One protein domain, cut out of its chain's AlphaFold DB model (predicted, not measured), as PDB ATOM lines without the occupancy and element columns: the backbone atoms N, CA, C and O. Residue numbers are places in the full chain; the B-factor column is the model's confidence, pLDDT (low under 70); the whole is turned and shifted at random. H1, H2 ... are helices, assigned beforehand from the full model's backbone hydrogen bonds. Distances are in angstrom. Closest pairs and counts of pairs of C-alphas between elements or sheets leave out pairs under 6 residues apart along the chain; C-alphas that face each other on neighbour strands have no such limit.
ATOM      1  N   ARG A  13       7.189  62.906   9.344       55.06
ATOM      2  CA  ARG A  13       6.829  62.639  10.734       55.06
ATOM      3  C   ARG A  13       5.328  62.437  10.914       55.06
ATOM      4  O   ARG A  13       4.967  61.601  11.733       55.06
ATOM      5  N   ASP A  14       4.470  63.115  10.161       60.16
ATOM      6  CA  ASP A  14       3.005  63.059  10.293       60.16
ATOM      7  C   ASP A  14       2.342  62.019   9.379       60.16
ATOM      8  O   ASP A  14       1.142  62.087   9.110       60.16
ATOM      9  N   GLY A  15       3.113  61.029   8.920       58.22
ATOM     10  CA  GLY A  15       2.628  59.959   8.058       58.22
ATOM     11  C   GLY A  15       1.403  59.238   8.627       58.22
ATOM     12  O   GLY A  15       1.308  58.958   9.825       58.22
ATOM     13  N   VAL A  16       0.490  58.889   7.718       59.62
ATOM     14  CA  VAL A  16      -0.765  58.141   7.931       59.62
ATOM     15  C   VAL A  16      -0.595  56.946   8.891       59.62
ATOM     16  O   VAL A  16      -1.467  56.653   9.705       59.62
ATOM     17  N   TRP A  17       0.586  56.325   8.879       60.31
ATOM     18  CA  TRP A  17       0.966  55.149   9.661       60.31
ATOM     19  C   TRP A  17       1.253  55.391  11.157       60.31
ATOM     20  O   TRP A  17       1.362  54.428  11.912       60.31
ATOM     21  N   ARG A  18       1.376  56.643  11.633       64.19
ATOM     22  CA  ARG A  18       1.766  56.928  13.035       64.19
ATOM     23  C   ARG A  18       0.617  56.769  14.040       64.19
ATOM     24  O   ARG A  18       0.853  56.589  15.234       64.19
ATOM     25  N   LYS A  19      -0.641  56.847  13.598       70.12
ATOM     26  CA  LYS A  19      -1.805  56.748  14.495       70.12
ATOM     27  C   LYS A  19      -2.223  55.282  14.636       70.12
ATOM     28  O   LYS A  19      -2.889  54.753  13.753       70.12
ATOM     29  N   LYS A  20      -1.894  54.642  15.768       63.81
ATOM     30  CA  LYS A  20      -2.287  53.246  16.083       63.81
ATOM     31  C   LYS A  20      -3.776  52.973  15.834       63.81
ATOM     32  O   LYS A  20      -4.121  51.957  15.246       63.81
ATOM     33  N   ASN A  21      -4.634  53.920  16.212       65.75
ATOM     34  CA  ASN A  21      -6.086  53.810  16.042       65.75
ATOM     35  C   ASN A  21      -6.513  53.864  14.568       65.75
ATOM     36  O   ASN A  21      -7.490  53.232  14.190       65.75
ATOM     37  N   PHE A  22      -5.779  54.613  13.737       69.62
ATOM     38  CA  PHE A  22      -6.022  54.666  12.297       69.62
ATOM     39  C   PHE A  22      -5.622  53.342  11.643       69.62
ATOM     40  O   PHE A  22      -6.419  52.756  10.924       69.62
ATOM     41  N   VAL A  23      -4.429  52.830  11.962       66.56
ATOM     42  CA  VAL A  23      -3.932  51.556  11.421       66.56
ATOM     43  C   VAL A  23      -4.831  50.386  11.825       66.56
ATOM     44  O   VAL A  23      -5.155  49.564  10.978       66.56
ATOM     45  N   MET A  24      -5.282  50.321  13.085       66.31
ATOM     46  CA  MET A  24      -6.222  49.273  13.506       66.31
ATOM     47  C   MET A  24      -7.537  49.325  12.730       66.31
ATOM     48  O   MET A  24      -8.006  48.283  12.289       66.31
ATOM     49  N   LYS A  25      -8.105  50.522  12.543       72.69
ATOM     50  CA  LYS A  25      -9.378  50.707  11.840       72.69
ATOM     51  C   LYS A  25      -9.269  50.404  10.344       72.69
ATOM     52  O   LYS A  25     -10.144  49.749   9.789       72.69
ATOM     53  N   GLU A  26      -8.199  50.858   9.695       70.69
ATOM     54  CA  GLU A  26      -7.986  50.660   8.256       70.69
ATOM     55  C   GLU A  26      -7.698  49.191   7.919       70.69
ATOM     56  O   GLU A  26      -8.161  48.671   6.908       70.69
ATOM     57  N   LEU A  27      -6.969  48.496   8.799       67.00
ATOM     58  CA  LEU A  27      -6.682  47.066   8.663       67.00
ATOM     59  C   LEU A  27      -7.805  46.165   9.207       67.00
ATOM     60  O   LEU A  27      -7.676  44.945   9.139       67.00
ATOM     61  N   GLY A  28      -8.879  46.737   9.765       64.81
ATOM     62  CA  GLY A  28     -10.003  45.990  10.340       64.81
ATOM     63  C   GLY A  28      -9.647  45.139  11.566       64.81
ATOM     64  O   GLY A  28     -10.360  44.189  11.869       64.81
ATOM     65  N   LEU A  29      -8.546  45.459  12.256       66.31
ATOM     66  CA  LEU A  29      -8.060  44.758  13.456       66.31
ATOM     67  C   LEU A  29      -8.826  45.154  14.730       66.31
ATOM     68  O   LEU A  29      -8.638  44.546  15.781       66.31
ATOM     69  N   ASP A  30      -9.649  46.199  14.649       71.50
ATOM     70  CA  ASP A  30     -10.561  46.656  15.699       71.50
ATOM     71  C   ASP A  30     -11.799  45.755  15.839       71.50
ATOM     72  O   ASP A  30     -12.432  45.717  16.896       71.50
ATOM     73  N   LYS A  31     -12.121  44.997  14.788       62.84
ATOM     74  CA  LYS A  31     -13.147  43.957  14.806       62.84
ATOM     75  C   LYS A  31     -12.486  42.695  15.358       62.84
ATOM     76  O   LYS A  31     -11.609  42.130  14.712       62.84
ATOM     77  N   GLY A  32     -12.827  42.321  16.594       64.38
ATOM     78  CA  GLY A  32     -12.241  41.162  17.281       64.38
ATOM     79  C   GLY A  32     -12.169  39.921  16.384       64.38
ATOM     80  O   GLY A  32     -13.041  39.752  15.549       64.38
ATOM     81  N   PHE A  33     -11.109  39.117  16.554       57.06
ATOM     82  CA  PHE A  33     -10.670  37.965  15.740       57.06
ATOM     83  C   PHE A  33     -11.623  37.520  14.613       57.06
ATOM     84  O   PHE A  33     -12.204  36.440  14.659       57.06
ATOM     85  N   GLU A  34     -11.736  38.328  13.564       57.25
ATOM     86  CA  GLU A  34     -12.202  37.842  12.276       57.25
ATOM     87  C   GLU A  34     -10.988  37.194  11.606       57.25
ATOM     88  O   GLU A  34      -9.934  37.838  11.500       57.25
ATOM     89  N   PRO A  35     -11.062  35.919  11.187       56.38
ATOM     90  CA  PRO A  35      -9.949  35.302  10.497       56.38
ATOM     91  C   PRO A  35      -9.631  36.140   9.257       56.38
ATOM     92  O   PRO A  35     -10.409  36.195   8.309       56.38
ATOM     93  N   LEU A  36      -8.449  36.766   9.249       57.75
ATOM     94  CA  LEU A  36      -7.933  37.604   8.154       57.75
ATOM     95  C   LEU A  36      -7.939  36.893   6.784       57.75
ATOM     96  O   LEU A  36      -7.726  37.527   5.753       57.75
ATOM     97  N   ARG A  37      -8.150  35.571   6.760       58.91
ATOM     98  CA  ARG A  37      -8.305  34.755   5.556       58.91
ATOM     99  C   ARG A  37      -9.596  33.939   5.620       58.91
ATOM    100  O   ARG A  37      -9.624  32.870   6.215       58.91
ATOM    101  N   THR A  38     -10.629  34.410   4.934       53.44
ATOM    102  CA  THR A  38     -11.903  33.698   4.719       53.44
ATOM    103  C   THR A  38     -12.038  33.126   3.297       53.44
ATOM    104  O   THR A  38     -13.136  32.817   2.849       53.44
ATOM    105  N   GLY A  39     -10.928  32.974   2.564       65.25
ATOM    106  CA  GLY A  39     -10.923  32.534   1.162       65.25
ATOM    107  C   GLY A  39     -10.303  31.148   0.931       65.25
ATOM    108  O   GLY A  39      -9.532  30.679   1.765       65.25
ATOM    109  N   PRO A  40     -10.556  30.522  -0.237       69.12
ATOM    110  CA  PRO A  40     -10.038  29.190  -0.582       69.12
ATOM    111  C   PRO A  40      -8.531  29.175  -0.900       69.12
ATOM    112  O   PRO A  40      -7.980  28.134  -1.246       69.12
ATOM    113  N   PHE A  41      -7.864  30.331  -0.852       78.69
ATOM    114  CA  PHE A  41      -6.482  30.485  -1.291       78.69
ATOM    115  C   PHE A  41      -5.506  30.390  -0.120       78.69
ATOM    116  O   PHE A  41      -5.569  31.161   0.843       78.69
ATOM    117  N   ALA A  42      -4.557  29.473  -0.252       78.25
ATOM    118  CA  ALA A  42      -3.510  29.218   0.717       78.25
ATOM    119  C   ALA A  42      -2.294  30.142   0.522       78.25
ATOM    120  O   ALA A  42      -1.887  30.449  -0.601       78.25
ATOM    121  N   GLY A  43      -1.688  30.578   1.631       83.62
ATOM    122  CA  GLY A  43      -0.400  31.275   1.609       83.62
ATOM    123  C   GLY A  43       0.780  30.298   1.573       83.62
ATOM    124  O   GLY A  43       0.645  29.144   1.970       83.62
ATOM    125  N   ILE A  44       1.952  30.783   1.149       90.38
ATOM    126  CA  ILE A  44       3.224  30.045   1.254       90.38
ATOM    127  C   ILE A  44       3.993  30.572   2.463       90.38
ATOM    128  O   ILE A  44       4.170  31.789   2.610       90.38
ATOM    129  N   ARG A  45       4.471  29.665   3.320       88.75
ATOM    130  CA  ARG A  45       5.269  30.026   4.496       88.75
ATOM    131  C   ARG A  45       6.587  30.685   4.078       88.75
ATOM    132  O   ARG A  45       7.249  30.253   3.140       88.75
ATOM    133  N   ASN A  46       6.970  31.755   4.763       89.12
ATOM    134  CA  ASN A  46       8.279  32.377   4.573       89.12
ATOM    135  C   ASN A  46       9.315  31.590   5.386       89.12
ATOM    136  O   ASN A  46       9.116  31.399   6.585       89.12
ATOM    137  N   LEU A  47      10.392  31.136   4.745       90.06
ATOM    138  CA  LEU A  47      11.476  30.385   5.393       90.06
ATOM    139  C   LEU A  47      12.672  31.282   5.766       90.06
ATOM    140  O   LEU A  47      13.748  30.787   6.080       90.06
ATOM    141  N   GLY A  48      12.471  32.603   5.751       91.00
ATOM    142  CA  GLY A  48      13.504  33.613   5.973       91.00
ATOM    143  C   GLY A  48      13.997  34.176   4.644       91.00
ATOM    144  O   GLY A  48      14.502  33.450   3.801       91.00
ATOM    145  N   ALA A  49      13.815  35.482   4.433       91.12
ATOM    146  CA  ALA A  49      14.167  36.178   3.189       91.12
ATOM    147  C   ALA A  49      13.604  35.555   1.883       91.12
ATOM    148  O   ALA A  49      14.040  35.933   0.801       91.12
ATOM    149  N   THR A  50      12.596  34.671   1.938       94.94
ATOM    150  CA  THR A  50      12.023  34.015   0.742       94.94
ATOM    151  C   THR A  50      10.761  34.693   0.211       94.94
ATOM    152  O   THR A  50      10.159  34.221  -0.751       94.94
ATOM    153  N   CYS A  51      10.329  35.811   0.804       94.38
ATOM    154  CA  CYS A  51       9.062  36.460   0.449       94.38
ATOM    155  C   CYS A  51       8.976  36.869  -1.030       94.38
ATOM    156  O   CYS A  51       7.895  36.800  -1.609       94.38
ATOM    157  N   TYR A  52      10.099  37.238  -1.655       95.56
ATOM    158  CA  TYR A  52      10.143  37.569  -3.080       95.56
ATOM    159  C   TYR A  52       9.793  36.355  -3.956       95.56
ATOM    160  O   TYR A  52       9.016  36.479  -4.902       95.56
ATOM    161  N   VAL A  53      10.294  35.169  -3.593       95.75
ATOM    162  CA  VAL A  53       9.969  33.913  -4.283       95.75
ATOM    163  C   VAL A  53       8.524  33.520  -4.008       95.75
ATOM    164  O   VAL A  53       7.815  33.152  -4.938       95.75
ATOM    165  N   ASN A  54       8.045  33.655  -2.767       94.75
ATOM    166  CA  ASN A  54       6.660  33.325  -2.420       94.75
ATOM    167  C   ASN A  54       5.664  34.149  -3.253       94.75
ATOM    168  O   ASN A  54       4.716  33.591  -3.804       94.75
ATOM    169  N   SER A  55       5.896  35.458  -3.385       94.56
ATOM    170  CA  SER A  55       5.061  36.343  -4.207       94.56
ATOM    171  C   SER A  55       5.104  35.968  -5.691       94.56
ATOM    172  O   SER A  55       4.063  35.949  -6.347       94.56
ATOM    173  N   LEU A  56       6.281  35.614  -6.215       96.75
ATOM    174  CA  LEU A  56       6.428  35.142  -7.593       96.75
ATOM    175  C   LEU A  56       5.672  33.825  -7.831       96.75
ATOM    176  O   LEU A  56       4.923  33.713  -8.798       96.75
ATOM    177  N   LEU A  57       5.826  32.839  -6.943       96.19
ATOM    178  CA  LEU A  57       5.167  31.534  -7.056       96.19
ATOM    179  C   LEU A  57       3.641  31.655  -6.999       96.19
ATOM    180  O   LEU A  57       2.949  30.991  -7.767       96.19
ATOM    181  N   GLN A  58       3.119  32.543  -6.150       94.62
ATOM    182  CA  GLN A  58       1.692  32.865  -6.111       94.62
ATOM    183  C   GLN A  58       1.225  33.479  -7.441       94.62
ATOM    184  O   GLN A  58       0.242  33.013  -8.016       94.62
ATOM    185  N   ALA A  59       1.953  34.456  -7.997       96.62
ATOM    186  CA  ALA A  59       1.610  35.051  -9.295       96.62
ATOM    187  C   ALA A  59       1.605  34.016 -10.440       96.62
ATOM    188  O   ALA A  59       0.699  33.998 -11.279       96.62
ATOM    189  N   LEU A  60       2.583  33.105 -10.445       97.06
ATOM    190  CA  LEU A  60       2.660  32.011 -11.412       97.06
ATOM    191  C   LEU A  60       1.512  31.005 -11.244       97.06
ATOM    192  O   LEU A  60       0.912  30.596 -12.235       97.06
ATOM    193  N   PHE A  61       1.149  30.650 -10.009       95.12
ATOM    194  CA  PHE A  61       0.023  29.754  -9.730       95.12
ATOM    195  C   PHE A  61      -1.317  30.314 -10.231       95.12
ATOM    196  O   PHE A  61      -2.132  29.579 -10.796       95.12
ATOM    197  N   PHE A  62      -1.545  31.619 -10.066       95.56
ATOM    198  CA  PHE A  62      -2.763  32.276 -10.553       95.56
ATOM    199  C   PHE A  62      -2.781  32.489 -12.073       95.56
ATOM    200  O   PHE A  62      -3.842  32.743 -12.652       95.56
ATOM    201  N   THR A  63      -1.651  32.287 -12.748       97.56
ATOM    202  CA  THR A  63      -1.582  32.231 -14.209       97.56
ATOM    203  C   THR A  63      -2.050  30.852 -14.685       97.56
ATOM    204  O   THR A  63      -1.255  29.930 -14.860       97.56
ATOM    205  N   LYS A  64      -3.367  30.692 -14.895       95.75
ATOM    206  CA  LYS A  64      -4.003  29.386 -15.185       95.75
ATOM    207  C   LYS A  64      -3.294  28.554 -16.270       95.75
ATOM    208  O   LYS A  64      -3.062  27.379 -15.999       95.75
ATOM    209  N   PRO A  65      -2.917  29.104 -17.446       97.94
ATOM    210  CA  PRO A  65      -2.236  28.311 -18.472       97.94
ATOM    211  C   PRO A  65      -0.891  27.758 -17.993       97.94
ATOM    212  O   PRO A  65      -0.588  26.594 -18.240       97.94
ATOM    213  N   PHE A  66      -0.121  28.568 -17.258       97.44
ATOM    214  CA  PHE A  66       1.158  28.154 -16.687       97.44
ATOM    215  C   PHE A  66       0.956  27.033 -15.670       97.44
ATOM    216  O   PHE A  66       1.532  25.962 -15.826       97.44
ATOM    217  N   ARG A  67       0.063  27.232 -14.692       96.50
ATOM    218  CA  ARG A  67      -0.264  26.208 -13.689       96.50
ATOM    219  C   ARG A  67      -0.689  24.889 -14.333       96.50
ATOM    220  O   ARG A  67      -0.177  23.840 -13.956       96.50
ATOM    221  N   THR A  68      -1.610  24.933 -15.295       96.94
ATOM    222  CA  THR A  68      -2.088  23.731 -15.992       96.94
ATOM    223  C   THR A  68      -0.955  23.034 -16.739       96.94
ATOM    224  O   THR A  68      -0.832  21.817 -16.643       96.94
ATOM    225  N   ALA A  69      -0.093  23.780 -17.435       97.06
ATOM    226  CA  ALA A  69       1.067  23.204 -18.107       97.06
ATOM    227  C   ALA A  69       2.046  22.558 -17.113       97.06
ATOM    228  O   ALA A  69       2.466  21.425 -17.329       97.06
ATOM    229  N   THR A  70       2.364  23.228 -16.000       95.62
ATOM    230  CA  THR A  70       3.257  22.695 -14.959       95.62
ATOM    231  C   THR A  70       2.737  21.381 -14.380       95.62
ATOM    232  O   THR A  70       3.503  20.427 -14.265       95.62
ATOM    233  N   LEU A  71       1.444  21.309 -14.054       95.12
ATOM    234  CA  LEU A  71       0.827  20.105 -13.487       95.12
ATOM    235  C   LEU A  71       0.743  18.939 -14.484       95.12
ATOM    236  O   LEU A  71       0.769  17.790 -14.062       95.12
ATOM    237  N   ASN A  72       0.682  19.222 -15.789       95.44
ATOM    238  CA  ASN A  72       0.582  18.203 -16.837       95.44
ATOM    239  C   ASN A  72       1.937  17.765 -17.420       95.44
ATOM    240  O   ASN A  72       1.978  16.832 -18.222       95.44
ATOM    241  N   LEU A  73       3.041  18.441 -17.081       92.44
ATOM    242  CA  LEU A  73       4.361  18.072 -17.590       92.44
ATOM    243  C   LEU A  73       4.788  16.691 -17.056       92.44
ATOM    244  O   LEU A  73       4.715  16.462 -15.846       92.44
ATOM    245  N   PRO A  74       5.299  15.791 -17.916       88.00
ATOM    246  CA  PRO A  74       5.797  14.494 -17.478       88.00
ATOM    247  C   PRO A  74       6.978  14.650 -16.514       88.00
ATOM    248  O   PRO A  74       7.986  15.276 -16.849       88.00
ATOM    249  N   THR A  75       6.889  14.047 -15.330       76.69
ATOM    250  CA  THR A  75       8.059  13.818 -14.474       76.69
ATOM    251  C   THR A  75       8.631  12.442 -14.756       76.69
ATOM    252  O   THR A  75       7.874  11.494 -14.923       76.69
ATOM    253  N   ALA A  76       9.959  12.329 -14.812       67.50
ATOM    254  CA  ALA A  76      10.620  11.052 -15.044       67.50
ATOM    255  C   ALA A  76      10.164  10.003 -14.012       67.50
ATOM    256  O   ALA A  76      10.172  10.259 -12.807       67.50
ATOM    257  N   PHE A  85      21.033  12.861 -11.203       63.41
ATOM    258  CA  PHE A  85      20.093  13.783 -10.575       63.41
ATOM    259  C   PHE A  85      19.889  14.981 -11.513       63.41
ATOM    260  O   PHE A  85      20.778  15.818 -11.662       63.41
ATOM    261  N   ASN A  86      18.735  15.059 -12.176       78.88
ATOM    262  CA  ASN A  86      18.390  16.228 -12.973       78.88
ATOM    263  C   ASN A  86      17.740  17.274 -12.059       78.88
ATOM    264  O   ASN A  86      16.562  17.168 -11.712       78.88
ATOM    265  N   GLN A  87      18.505  18.308 -11.705       80.88
ATOM    266  CA  GLN A  87      18.031  19.436 -10.898       80.88
ATOM    267  C   GLN A  87      16.756  20.078 -11.470       80.88
ATOM    268  O   GLN A  87      15.896  20.514 -10.711       80.88
ATOM    269  N   GLN A  88      16.597  20.114 -12.795       85.31
ATOM    270  CA  GLN A  88      15.418  20.690 -13.448       85.31
ATOM    271  C   GLN A  88      14.187  19.802 -13.238       85.31
ATOM    272  O   GLN A  88      13.114  20.314 -12.928       85.31
ATOM    273  N   ALA A  89      14.347  18.476 -13.331       85.88
ATOM    274  CA  ALA A  89      13.271  17.524 -13.055       85.88
ATOM    275  C   ALA A  89      12.851  17.563 -11.576       85.88
ATOM    276  O   ALA A  89      11.658  17.539 -11.274       85.88
ATOM    277  N   ALA A  90      13.816  17.697 -10.660       86.56
ATOM    278  CA  ALA A  90      13.541  17.878  -9.235       86.56
ATOM    279  C   ALA A  90      12.780  19.188  -8.963       86.56
ATOM    280  O   ALA A  90      11.773  19.179  -8.256       86.56
ATOM    281  N   SER A  91      13.203  20.301  -9.574       90.94
ATOM    282  CA  SER A  91      12.516  21.592  -9.453       90.94
ATOM    283  C   SER A  91      11.097  21.556 -10.031       90.94
ATOM    284  O   SER A  91      10.179  22.095  -9.418       90.94
ATOM    285  N   LEU A  92      10.891  20.893 -11.176       92.06
ATOM    286  CA  LEU A  92       9.558  20.697 -11.751       92.06
ATOM    287  C   LEU A  92       8.663  19.897 -10.800       92.06
ATOM    288  O   LEU A  92       7.541  20.318 -10.520       92.06
ATOM    289  N   ARG A  93       9.173  18.786 -10.257       92.31
ATOM    290  CA  ARG A  93       8.428  17.971  -9.295       92.31
ATOM    291  C   ARG A  93       8.063  18.773  -8.043       92.31
ATOM    292  O   ARG A  93       6.935  18.670  -7.570       92.31
ATOM    293  N   ALA A  94       8.975  19.602  -7.534       93.12
ATOM    294  CA  ALA A  94       8.706  20.479  -6.396       93.12
ATOM    295  C   ALA A  94       7.605  21.511  -6.703       93.12
ATOM    296  O   ALA A  94       6.703  21.709  -5.891       93.12
ATOM    297  N   LEU A  95       7.629  22.123  -7.894       94.81
ATOM    298  CA  LEU A  95       6.579  23.049  -8.333       94.81
ATOM    299  C   LEU A  95       5.216  22.364  -8.464       94.81
ATOM    300  O   LEU A  95       4.208  22.950  -8.080       94.81
ATOM    301  N   GLN A  96       5.177  21.133  -8.975       94.88
ATOM    302  CA  GLN A  96       3.938  20.363  -9.097       94.88
ATOM    303  C   GLN A  96       3.319  20.049  -7.736       94.88
ATOM    304  O   GLN A  96       2.115  20.238  -7.568       94.88
ATOM    305  N   VAL A  97       4.132  19.624  -6.763       92.38
ATOM    306  CA  VAL A  97       3.674  19.384  -5.384       92.38
ATOM    307  C   VAL A  97       3.116  20.675  -4.790       92.38
ATOM    308  O   VAL A  97       1.960  20.708  -4.376       92.38
ATOM    309  N   LEU A  98       3.884  21.764  -4.862       93.50
ATOM    310  CA  LEU A  98       3.476  23.059  -4.327       93.50
ATOM    311  C   LEU A  98       2.170  23.575  -4.959       93.50
ATOM    312  O   LEU A  98       1.282  24.067  -4.265       93.50
ATOM    313  N   PHE A  99       2.035  23.490  -6.286       93.94
ATOM    314  CA  PHE A  99       0.830  23.942  -6.988       93.94
ATOM    315  C   PHE A  99      -0.369  23.033  -6.699       93.94
ATOM    316  O   PHE A  99      -1.490  23.533  -6.604       93.94
ATOM    317  N   GLY A 100      -0.142  21.730  -6.517       92.44
ATOM    318  CA  GLY A 100      -1.164  20.787  -6.069       92.44
ATOM    319  C   GLY A 100      -1.701  21.140  -4.683       92.44
ATOM    320  O   GLY A 100      -2.912  21.272  -4.514       92.44
ATOM    321  N   GLU A 101      -0.814  21.392  -3.717       89.25
ATOM    322  CA  GLU A 101      -1.186  21.811  -2.357       89.25
ATOM    323  C   GLU A 101      -1.998  23.111  -2.354       89.25
ATOM    324  O   GLU A 101      -3.079  23.172  -1.762       89.25
ATOM    325  N   MET A 102      -1.527  24.126  -3.090       90.06
ATOM    326  CA  MET A 102      -2.240  25.400  -3.222       90.06
ATOM    327  C   MET A 102      -3.618  25.239  -3.875       90.06
ATOM    328  O   MET A 102      -4.545  25.968  -3.521       90.06
ATOM    329  N   GLN A 103      -3.782  24.295  -4.810       89.31
ATOM    330  CA  GLN A 103      -5.072  24.022  -5.446       89.31
ATOM    331  C   GLN A 103      -6.046  23.284  -4.520       89.31
ATOM    332  O   GLN A 103      -7.249  23.535  -4.591       89.31
ATOM    333  N   CYS A 104      -5.535  22.442  -3.623       84.44
ATOM    334  CA  CYS A 104      -6.316  21.793  -2.570       84.44
ATOM    335  C   CYS A 104      -6.653  22.731  -1.394       84.44
ATOM    336  O   CYS A 104      -7.352  22.317  -0.473       84.44
ATOM    337  N   GLY A 105      -6.166  23.979  -1.400       73.31
ATOM    338  CA  GLY A 105      -6.392  24.944  -0.320       73.31
ATOM    339  C   GLY A 105      -5.586  24.656   0.952       73.31
ATOM    340  O   GLY A 105      -5.835  25.268   1.990       73.31
TER     341      GLY A 105
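This is residues 13 to 76 and 85 to 105 of the 113 residues of the protein "USP domain-containing protein" of Perkinsus olseni (UniProt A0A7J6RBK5). A short helix, H1, lies far out at one end, and a long stretch without named elements, residues 27 to 50, joins it to a group of three helices, H2, H3 and H4, in which H3 packs on H4 and H2 makes a corner with H3. The lone H1 and this stretch give the model much of its length. The printed part has 85 residues with four named helices, H1 to H4 in chain order, and no named strand: all helix. It is extended, with a radius of gyration of the C-alphas of 18.4 A and spans of 56 by 28 by 21 A.

Find C-alpha 20 at (-2.287, 53.246, 16.083), where H1 begins; it runs to residue 26. H2 holds residues 51 to 62 and is 16.7 A long from first to last C-alpha. H3 holds residues 64 to 72, 12.2 A. H4, residues 87 to 103, runs 24.2 A to C-alpha 103 at (-5.072, 24.022, -5.446).

H1 is apart from H2, H3 and H4. H2, with residues 60 to 61 alone, only just touches H3, only at the corner, with 3 pairs of C-alphas within 8 A; look at the closest, Phe 61 and Arg 67, 5.3 A apart. Their lines are about perpendicular, at 89 degrees. H3 touches H4, the closest C-alphas being Leu 71 and Gln 96, 5.4 A apart. These two run opposite ways at a steep tilt of 60 degrees. H2 and H4 are close but not clearly touching, their closest C-alphas, Phe 61 and Phe 99, 6.5 A apart. In H1, H2, H3 and H4 every O i to N i+4 pair is within hydrogen-bond range.

The C-alphas farthest apart, Asp 14 and Ala 76, are 58.3 A apart. Residues 77 to 84 are not printed, and C-alphas 76 and 85 stand 10.8 A apart across this cut. The link from H1 to H2 is long, 24 residues. The mean pLDDT of the printed part is 81.5; look for values under 70 at 26 residues, among them 13 to 18 and 31 to 40.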